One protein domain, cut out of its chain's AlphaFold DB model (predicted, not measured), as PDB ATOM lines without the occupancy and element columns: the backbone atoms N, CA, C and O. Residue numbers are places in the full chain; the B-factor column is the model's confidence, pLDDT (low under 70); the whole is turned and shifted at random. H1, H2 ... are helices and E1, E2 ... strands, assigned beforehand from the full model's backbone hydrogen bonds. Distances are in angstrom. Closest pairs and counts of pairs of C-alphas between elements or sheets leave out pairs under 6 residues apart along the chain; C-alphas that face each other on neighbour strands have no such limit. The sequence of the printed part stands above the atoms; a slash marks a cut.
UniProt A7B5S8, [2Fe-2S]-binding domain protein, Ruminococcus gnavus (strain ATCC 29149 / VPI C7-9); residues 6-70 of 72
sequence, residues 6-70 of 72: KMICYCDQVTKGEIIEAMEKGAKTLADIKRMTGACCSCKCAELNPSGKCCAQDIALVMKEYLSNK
ATOM      1  N   LYS A   6       2.716  34.234  33.775       93.31
ATOM      2  CA  LYS A   6       2.797  33.186  34.789       93.31
ATOM      3  C   LYS A   6       1.536  32.321  34.767       93.31
ATOM      4  O   LYS A   6       0.436  32.819  35.003       93.31
ATOM      5  N   MET A   7       1.707  31.016  34.573       94.94
ATOM      6  CA  MET A   7       0.622  30.043  34.689       94.94
ATOM      7  C   MET A   7       0.182  29.906  36.153       94.94
ATOM      8  O   MET A   7       1.003  29.673  37.044       94.94
ATOM      9  N   ILE A   8      -1.119  30.074  36.395       95.25
ATOM     10  CA  ILE A   8      -1.745  29.987  37.720       95.25
ATOM     11  C   ILE A   8      -2.573  28.706  37.829       95.25
ATOM     12  O   ILE A   8      -2.405  27.941  38.777       95.25
ATOM     13  N   CYS A   9      -3.434  28.428  36.848       94.44
ATOM     14  CA  CYS A   9      -4.145  27.157  36.759       94.44
ATOM     15  C   CYS A   9      -3.517  26.287  35.673       94.44
ATOM     16  O   CYS A   9      -3.746  26.505  34.491       94.44
ATOM     17  N   TYR A  10      -2.775  25.258  36.075       92.25
ATOM     18  CA  TYR A  10      -2.196  24.292  35.135       92.25
ATOM     19  C   TYR A  10      -3.237  23.324  34.560       92.25
ATOM     20  O   TYR A  10      -3.038  22.764  33.489       92.25
ATOM     21  N   CYS A  11      -4.356  23.125  35.266       91.81
ATOM     22  CA  CYS A  11      -5.405  22.198  34.839       91.81
ATOM     23  C   CYS A  11      -6.157  22.713  33.611       91.81
ATOM     24  O   CYS A  11      -6.407  21.955  32.683       91.81
ATOM     25  N   ASP A  12      -6.496  24.000  33.642       91.69
ATOM     26  CA  ASP A  12      -7.326  24.666  32.638       91.69
ATOM     27  C   ASP A  12      -6.526  25.740  31.870       91.69
ATOM     28  O   ASP A  12      -7.103  26.570  31.183       91.69
ATOM     29  N   GLN A  13      -5.191  25.723  31.999       93.31
ATOM     30  CA  GLN A  13      -4.236  26.610  31.316       93.31
ATOM     31  C   GLN A  13      -4.513  28.114  31.482       93.31
ATOM     32  O   GLN A  13      -4.402  28.877  30.532       93.31
ATOM     33  N   VAL A  14      -4.811  28.549  32.710       95.62
ATOM     34  CA  VAL A  14      -5.099  29.962  33.020       95.62
ATOM     35  C   VAL A  14      -3.872  30.668  33.586       95.62
ATOM     36  O   VAL A  14      -3.247  30.204  34.547       95.62
ATOM     37  N   THR A  15      -3.559  31.828  33.026       96.75
ATOM     38  CA  THR A  15      -2.448  32.710  33.396       96.75
ATOM     39  C   THR A  15      -2.852  33.795  34.400       96.75
ATOM     40  O   THR A  15      -4.028  34.072  34.641       96.75
ATOM     41  N   LYS A  16      -1.852  34.455  34.998       95.75
ATOM     42  CA  LYS A  16      -2.053  35.635  35.850       95.75
ATOM     43  C   LYS A  16      -2.708  36.780  35.071       95.75
ATOM     44  O   LYS A  16      -3.575  37.452  35.623       95.75
ATOM     45  N   GLY A  17      -2.326  36.980  33.810       96.06
ATOM     46  CA  GLY A  17      -2.882  38.005  32.929       96.06
ATOM     47  C   GLY A  17      -4.383  37.840  32.715       96.06
ATOM     48  O   GLY A  17      -5.120  38.801  32.896       96.06
ATOM     49  N   GLU A  18      -4.853  36.622  32.450       97.00
ATOM     50  CA  GLU A  18      -6.289  36.342  32.279       97.00
ATOM     51  C   GLU A  18      -7.099  36.589  33.560       97.00
ATOM     52  O   GLU A  18      -8.235  37.063  33.512       97.00
ATOM     53  N   ILE A  19      -6.515  36.313  34.732       96.44
ATOM     54  CA  ILE A  19      -7.143  36.630  36.025       96.44
ATOM     55  C   ILE A  19      -7.241  38.148  36.210       96.44
ATOM     56  O   ILE A  19      -8.284  38.640  36.637       96.44
ATOM     57  N   ILE A  20      -6.181  38.893  35.881       95.62
ATOM     58  CA  ILE A  20      -6.175  40.361  35.953       95.62
ATOM     59  C   ILE A  20      -7.202  40.946  34.978       95.62
ATOM     60  O   ILE A  20      -8.011  41.773  35.386       95.62
ATOM     61  N   GLU A  21      -7.248  40.466  33.736       96.19
ATOM     62  CA  GLU A  21      -8.229  40.899  32.735       96.19
ATOM     63  C   GLU A  21      -9.668  40.639  33.214       96.19
ATOM     64  O   GLU A  21     -10.548  41.492  33.073       96.19
ATOM     65  N   ALA A  22      -9.928  39.492  33.853       97.12
ATOM     66  CA  ALA A  22     -11.229  39.215  34.459       97.12
ATOM     67  C   ALA A  22     -11.573  40.222  35.573       97.12
ATOM     68  O   ALA A  22     -12.720  40.670  35.672       97.12
ATOM     69  N   MET A  23     -10.594  40.625  36.388       96.06
ATOM     70  CA  MET A  23     -10.775  41.661  37.411       96.06
ATOM     71  C   MET A  23     -10.998  43.057  36.824       96.06
ATOM     72  O   MET A  23     -11.817  43.814  37.348       96.06
ATOM     73  N   GLU A  24     -10.318  43.407  35.735       95.19
ATOM     74  CA  GLU A  24     -10.543  44.654  34.992       95.19
ATOM     75  C   GLU A  24     -11.952  44.703  34.391       95.19
ATOM     76  O   GLU A  24     -12.619  45.736  34.452       95.19
ATOM     77  N   LYS A  25     -12.457  43.555  33.927       96.62
ATOM     78  CA  LYS A  25     -13.845  43.361  33.476       96.62
ATOM     79  C   LYS A  25     -14.872  43.302  34.620       96.62
ATOM     80  O   LYS A  25     -16.065  43.162  34.359       96.62
ATOM     81  N   GLY A  26     -14.441  43.431  35.877       95.25
ATOM     82  CA  GLY A  26     -15.322  43.585  37.035       95.25
ATOM     83  C   GLY A  26     -15.496  42.349  37.920       95.25
ATOM     84  O   GLY A  26     -16.374  42.369  38.784       95.25
ATOM     85  N   ALA A  27     -14.686  41.297  37.762       97.00
ATOM     86  CA  ALA A  27     -14.680  40.172  38.697       97.00
ATOM     87  C   ALA A  27     -14.292  40.628  40.114       97.00
ATOM     88  O   ALA A  27     -13.273  41.296  40.307       97.00
ATOM     89  N   LYS A  28     -15.086  40.243  41.123       94.69
ATOM     90  CA  LYS A  28     -14.851  40.620  42.532       94.69
ATOM     91  C   LYS A  28     -14.614  39.422  43.440       94.69
ATOM     92  O   LYS A  28     -14.082  39.577  44.536       94.69
ATOM     93  N   THR A  29     -15.011  38.233  43.004       96.00
ATOM     94  CA  THR A  29     -14.954  37.011  43.805       96.00
ATOM     95  C   THR A  29     -14.207  35.901  43.078       96.00
ATOM     96  O   THR A  29     -14.101  35.898  41.852       96.00
ATOM     97  N   LEU A  30     -13.731  34.903  43.829       94.19
ATOM     98  CA  LEU A  30     -13.133  33.703  43.237       94.19
ATOM     99  C   LEU A  30     -14.118  32.989  42.294       94.19
ATOM    100  O   LEU A  30     -13.705  32.436  41.282       94.19
ATOM    101  N   ALA A  31     -15.417  33.016  42.608       94.31
ATOM    102  CA  ALA A  31     -16.454  32.452  41.749       94.31
ATOM    103  C   ALA A  31     -16.565  33.201  40.411       94.31
ATOM    104  O   ALA A  31     -16.711  32.556  39.374       94.31
ATOM    105  N   ASP A  32     -16.441  34.532  40.416       96.19
ATOM    106  CA  ASP A  32     -16.411  35.319  39.179       96.19
ATOM    107  C   ASP A  32     -15.190  34.967  38.335       96.19
ATOM    108  O   ASP A  32     -15.337  34.733  37.141       96.19
ATOM    109  N   ILE A  33     -14.010  34.851  38.959       96.12
ATOM    110  CA  ILE A  33     -12.790  34.447  38.251       96.12
ATOM    111  C   ILE A  33     -12.977  33.079  37.605       96.12
ATOM    112  O   ILE A  33     -12.781  32.956  36.404       96.12
ATOM    113  N   LYS A  34     -13.440  32.072  38.356       93.31
ATOM    114  CA  LYS A  34     -13.711  30.733  37.804       93.31
ATOM    115  C   LYS A  34     -14.683  30.783  36.624       93.31
ATOM    116  O   LYS A  34     -14.438  30.147  35.607       93.31
ATOM    117  N   ARG A  35     -15.769  31.558  36.740       94.81
ATOM    118  CA  ARG A  35     -16.771  31.711  35.674       94.81
ATOM    119  C   ARG A  35     -16.197  32.389  34.428       94.81
ATOM    120  O   ARG A  35     -16.607  32.051  33.327       94.81
ATOM    121  N   MET A  36     -15.303  33.361  34.601       96.44
ATOM    122  CA  MET A  36     -14.778  34.178  33.504       96.44
ATOM    123  C   MET A  36     -13.542  33.578  32.833       96.44
ATOM    124  O   MET A  36     -13.359  33.802  31.643       96.44
ATOM    125  N   THR A  37     -12.714  32.829  33.565       93.88
ATOM    126  CA  THR A  37     -11.455  32.262  33.051       93.88
ATOM    127  C   THR A  37     -11.496  30.749  32.850       93.88
ATOM    128  O   THR A  37     -10.597  30.199  32.231       93.88
ATOM    129  N   GLY A  38     -12.498  30.047  33.390       90.88
ATOM    130  CA  GLY A  38     -12.564  28.581  33.347       90.88
ATOM    131  C   GLY A  38     -11.601  27.875  34.308       90.88
ATOM    132  O   GLY A  38     -11.520  26.649  34.306       90.88
ATOM    133  N   ALA A  39     -10.881  28.616  35.158       89.56
ATOM    134  CA  ALA A  39      -9.976  28.022  36.135       89.56
ATOM    135  C   ALA A  39     -10.714  27.109  37.128       89.56
ATOM    136  O   ALA A  39     -11.801  27.439  37.610       89.56
ATOM    137  N   CYS A  40     -10.043  26.033  37.556       82.44
ATOM    138  CA  CYS A  40     -10.520  25.106  38.587       82.44
ATOM    139  C   CYS A  40     -11.736  24.263  38.144       82.44
ATOM    140  O   CYS A  40     -12.497  23.804  39.000       82.44
ATOM    141  N   CYS A  41     -11.911  24.039  36.838       81.00
ATOM    142  CA  CYS A  41     -12.969  23.194  36.282       81.00
ATOM    143  C   CYS A  41     -12.534  21.727  36.190       81.00
ATOM    144  O   CYS A  41     -13.257  20.847  36.653       81.00
ATOM    145  N   SER A  42     -11.340  21.454  35.655       80.38
ATOM    146  CA  SER A  42     -10.885  20.073  35.434       80.38
ATOM    147  C   SER A  42     -10.401  19.368  36.708       80.38
ATOM    148  O   SER A  42     -10.338  18.143  36.743       80.38
ATOM    149  N   CYS A  43     -10.039  20.116  37.757       85.12
ATOM    150  CA  CYS A  43      -9.623  19.606  39.076       85.12
ATOM    151  C   CYS A  43      -8.470  18.569  39.095       85.12
ATOM    152  O   CYS A  43      -8.211  17.973  40.138       85.12
ATOM    153  N   LYS A  44      -7.699  18.414  38.010       88.44
ATOM    154  CA  LYS A  44      -6.543  17.494  37.889       88.44
ATOM    155  C   LYS A  44      -5.262  18.019  38.557       88.44
ATOM    156  O   LYS A  44      -4.160  17.896  38.027       88.44
ATOM    157  N   CYS A  45      -5.394  18.648  39.723       91.06
ATOM    158  CA  CYS A  45      -4.303  19.398  40.356       91.06
ATOM    159  C   CYS A  45      -3.136  18.498  40.779       91.06
ATOM    160  O   CYS A  45      -1.991  18.923  40.686       91.06
ATOM    161  N   ALA A  46      -3.421  17.266  41.208       88.69
ATOM    162  CA  ALA A  46      -2.400  16.301  41.613       88.69
ATOM    163  C   ALA A  46      -1.511  15.833  40.445       88.69
ATOM    164  O   ALA A  46      -0.374  15.439  40.675       88.69
ATOM    165  N   GLU A  47      -2.023  15.885  39.212       89.56
ATOM    166  CA  GLU A  47      -1.323  15.428  38.005       89.56
ATOM    167  C   GLU A  47      -0.664  16.587  37.250       89.56
ATOM    168  O   GLU A  47       0.456  16.457  36.765       89.56
ATOM    169  N   LEU A  48      -1.368  17.719  37.132       89.19
ATOM    170  CA  LEU A  48      -0.982  18.810  36.233       89.19
ATOM    171  C   LEU A  48      -0.348  20.007  36.945       89.19
ATOM    172  O   LEU A  48       0.420  20.734  36.321       89.19
ATOM    173  N   ASN A  49      -0.658  20.254  38.222       89.69
ATOM    174  CA  ASN A  49      -0.029  21.359  38.948       89.69
ATOM    175  C   ASN A  49       1.327  20.889  39.508       89.69
ATOM    176  O   ASN A  49       1.331  19.943  40.294       89.69
ATOM    177  N   PRO A  50       2.457  21.565  39.218       90.00
ATOM    178  CA  PRO A  50       3.770  21.204  39.766       90.00
ATOM    179  C   PRO A  50       3.815  21.127  41.299       90.00
ATOM    180  O   PRO A  50       4.628  20.406  41.869       90.00
ATOM    181  N   SER A  51       2.938  21.869  41.982       90.38
ATOM    182  CA  SER A  51       2.811  21.837  43.443       90.38
ATOM    183  C   SER A  51       1.928  20.700  43.975       90.38
ATOM    184  O   SER A  51       1.845  20.514  45.190       90.38
ATOM    185  N   GLY A  52       1.199  20.000  43.099       90.31
ATOM    186  CA  GLY A  52       0.158  19.028  43.442       90.31
ATOM    187  C   GLY A  52      -1.082  19.631  44.118       90.31
ATOM    188  O   GLY A  52      -1.967  18.895  44.553       90.31
ATOM    189  N   LYS A  53      -1.163  20.963  44.250       90.88
ATOM    190  CA  LYS A  53      -2.208  21.672  45.007       90.88
ATOM    191  C   LYS A  53      -3.170  22.431  44.097       90.88
ATOM    192  O   LYS A  53      -2.877  22.743  42.945       90.88
ATOM    193  N   CYS A  54      -4.351  22.741  44.625       91.75
ATOM    194  CA  CYS A  54      -5.344  23.529  43.901       91.75
ATOM    195  C   CYS A  54      -4.901  24.992  43.746       91.75
ATOM    196  O   CYS A  54      -4.551  25.648  44.726       91.75
ATOM    197  N   CYS A  55      -5.014  25.517  42.524       92.88
ATOM    198  CA  CYS A  55      -4.688  26.903  42.164       92.88
ATOM    199  C   CYS A  55      -5.578  27.968  42.835       92.88
ATOM    200  O   CYS A  55      -5.302  29.156  42.713       92.88
ATOM    201  N   ALA A  56      -6.643  27.583  43.554       92.75
ATOM    202  CA  ALA A  56      -7.555  28.525  44.209       92.75
ATOM    203  C   ALA A  56      -6.836  29.504  45.156       92.75
ATOM    204  O   ALA A  56      -7.223  30.669  45.239       92.75
ATOM    205  N   GLN A  57      -5.784  29.043  45.842       92.31
ATOM    206  CA  GLN A  57      -4.965  29.898  46.706       92.31
ATOM    207  C   GLN A  57      -4.151  30.906  45.887       92.31
ATOM    208  O   GLN A  57      -4.153  32.091  46.209       92.31
ATOM    209  N   ASP A  58      -3.528  30.463  44.796       94.75
ATOM    210  CA  ASP A  58      -2.748  31.331  43.909       94.75
ATOM    211  C   ASP A  58      -3.625  32.396  43.238       94.75
ATOM    212  O   ASP A  58      -3.237  33.560  43.166       94.75
ATOM    213  N   ILE A  59      -4.846  32.034  42.827       95.12
ATOM    214  CA  ILE A  59      -5.826  32.992  42.297       95.12
ATOM    215  C   ILE A  59      -6.156  34.055  43.352       95.12
ATOM    216  O   ILE A  59      -6.135  35.247  43.051       95.12
ATOM    217  N   ALA A  60      -6.415  33.652  44.599       95.12
ATOM    218  CA  ALA A  60      -6.709  34.597  45.676       95.12
ATOM    219  C   ALA A  60      -5.533  35.552  45.956       95.12
ATOM    220  O   ALA A  60      -5.752  36.731  46.245       95.12
ATOM    221  N   LEU A  61      -4.290  35.073  45.832       95.12
ATOM    222  CA  LEU A  61      -3.098  35.914  45.954       95.12
ATOM    223  C   LEU A  61      -3.002  36.935  44.818       95.12
ATOM    224  O   LEU A  61      -2.775  38.110  45.101       95.12
ATOM    225  N   VAL A  62      -3.245  36.526  43.567       95.00
ATOM    226  CA  VAL A  62      -3.293  37.448  42.416       95.00
ATOM    227  C   VAL A  62      -4.366  38.515  42.622       95.00
ATOM    228  O   VAL A  62      -4.100  39.699  42.418       95.00
ATOM    229  N   MET A  63      -5.555  38.124  43.092       95.12
ATOM    230  CA  MET A  63      -6.636  39.070  43.377       95.12
ATOM    231  C   MET A  63      -6.240  40.089  44.449       95.12
ATOM    232  O   MET A  63      -6.468  41.288  44.285       95.12
ATOM    233  N   LYS A  64      -5.621  39.628  45.543       94.69
ATOM    234  CA  LYS A  64      -5.133  40.504  46.613       94.69
ATOM    235  C   LYS A  64      -4.068  41.471  46.099       94.69
ATOM    236  O   LYS A  64      -4.142  42.660  46.385       94.69
ATOM    237  N   GLU A  65      -3.108  40.967  45.330       93.25
ATOM    238  CA  GLU A  65      -2.038  41.760  44.732       93.25
ATOM    239  C   GLU A  65      -2.608  42.852  43.814       93.25
ATOM    240  O   GLU A  65      -2.245  44.017  43.957       93.25
ATOM    241  N   TYR A  66      -3.552  42.517  42.930       92.81
ATOM    242  CA  TYR A  66      -4.222  43.501  42.072       92.81
ATOM    243  C   TYR A  66      -4.908  44.609  42.888       92.81
ATOM    244  O   TYR A  66      -4.727  45.794  42.605       92.81
ATOM    245  N   LEU A  67      -5.650  44.246  43.941       91.50
ATOM    246  CA  LEU A  67      -6.329  45.220  44.803       91.50
ATOM    247  C   LEU A  67      -5.343  46.114  45.566       91.50
ATOM    248  O   LEU A  67      -5.600  47.304  45.716       91.50
ATOM    249  N   SER A  68      -4.214  45.575  46.032       90.38
ATOM    250  CA  SER A  68      -3.179  46.375  46.693       90.38
ATOM    251  C   SER A  68      -2.538  47.401  45.755       90.38
ATOM    252  O   SER A  68      -2.275  48.514  46.192       90.38
ATOM    253  N   ASN A  69      -2.343  47.071  44.474       86.38
ATOM    254  CA  ASN A  69      -1.742  47.996  43.505       86.38
ATOM    255  C   ASN A  69      -2.706  49.080  43.006       86.38
ATOM    256  O   ASN A  69      -2.264  50.157  42.637       86.38
ATOM    257  N   LYS A  70      -4.020  48.823  43.003       78.62
ATOM    258  CA  LYS A  70      -5.022  49.821  42.584       78.62
ATOM    259  C   LYS A  70      -5.260  50.925  43.623       78.62
ATOM    260  O   LYS A  70      -5.769  51.984  43.278       78.62
TER     261      LYS A  70
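Overview. This is residues 6 to 70 of the 72 residues of the protein "[2Fe-2S]-binding domain protein" of Ruminococcus gnavus (strain ATCC 29149 / VPI C7-9) (UniProt A7B5S8). Three crossed helices make the body of this domain: H1 packs on the long H4 at a steep tilt, and H2 stands about perpendicular to H1. Beyond them, at the end of the long axis away from the last residue, loops hold the tiny helix H3, which touches no other helix, while the short strand E1 lies nearer the middle and pairs with residues 14 to 15. The printed part has 65 residues with one named strand and four named helices, in the order E1, H1, H2, H3, H4, and the class is mostly helix. It is compact, with a radius of gyration of the C-alphas of 11.0 A, yet elongated in outline, spanning 34 by 20 by 16 A.

Along the chain. Find C-alpha 7 at (0.622, 30.043, 34.689); there E1 begins, residues 7 to 9, and it pairs with no named strand. Next look at H1, residues 16 to 24, which measures 12.4 A from first to last C-alpha. H2 takes residues 30 to 37 and measures 10.4 A, beginning at C-alpha 30 at (-13.133, 33.703, 43.237). H3 is residues 45 to 48, 5.3 A long. H4, the longest helix, runs 21.5 A through residues 56 to 70 and ends at C-alpha 70 at (-5.022, 49.821, 42.584).

Arrangement. Start at residues 7 to 9 of E1, which pair antiparallel with residues 14 to 15. The closest C-alphas of E1 and H1 are those of Ile 8 and Lys 16, 6.0 A apart; those of E1 and H4 are Ile 8 and Asp 58, at 6.4 A. The helix packing is mostly crossed. H1 touches H2, about perpendicular at 73 degrees, with the C-alphas of Ala 22 and Met 36 closest at 6.2 A. H1 also touches H4, at a steep tilt of 56 degrees, the same way; the closest C-alphas are those of Lys 16 and Val 62, at 6.9 A. H2 and H4 only just touch, with 3 pairs of C-alphas within 8 A, and H4 does so with residues 56 to 60 alone; Leu 30 and Ala 60 have the closest C-alphas, 6.9 A apart, and the lines are about perpendicular at 88 degrees. H3 is apart from E1, H1, H2 and H4. In H1, H2 and H4 every O i to N i+4 pair is within hydrogen-bond range; H3 is too short for such a pair, and its one O i to N i+3 pair is not within range.

Size, cuts and confidence. Look for the C-alphas of Glu 47 and Lys 70, the two farthest apart, at 34.9 A. The printed part runs from residue 6 to 70 and has no cut. The link from H1 to H2 is tight, the other three are short, and no link is long. The mean pLDDT of the printed part is 92.6, and no printed residue is under 70 in this model.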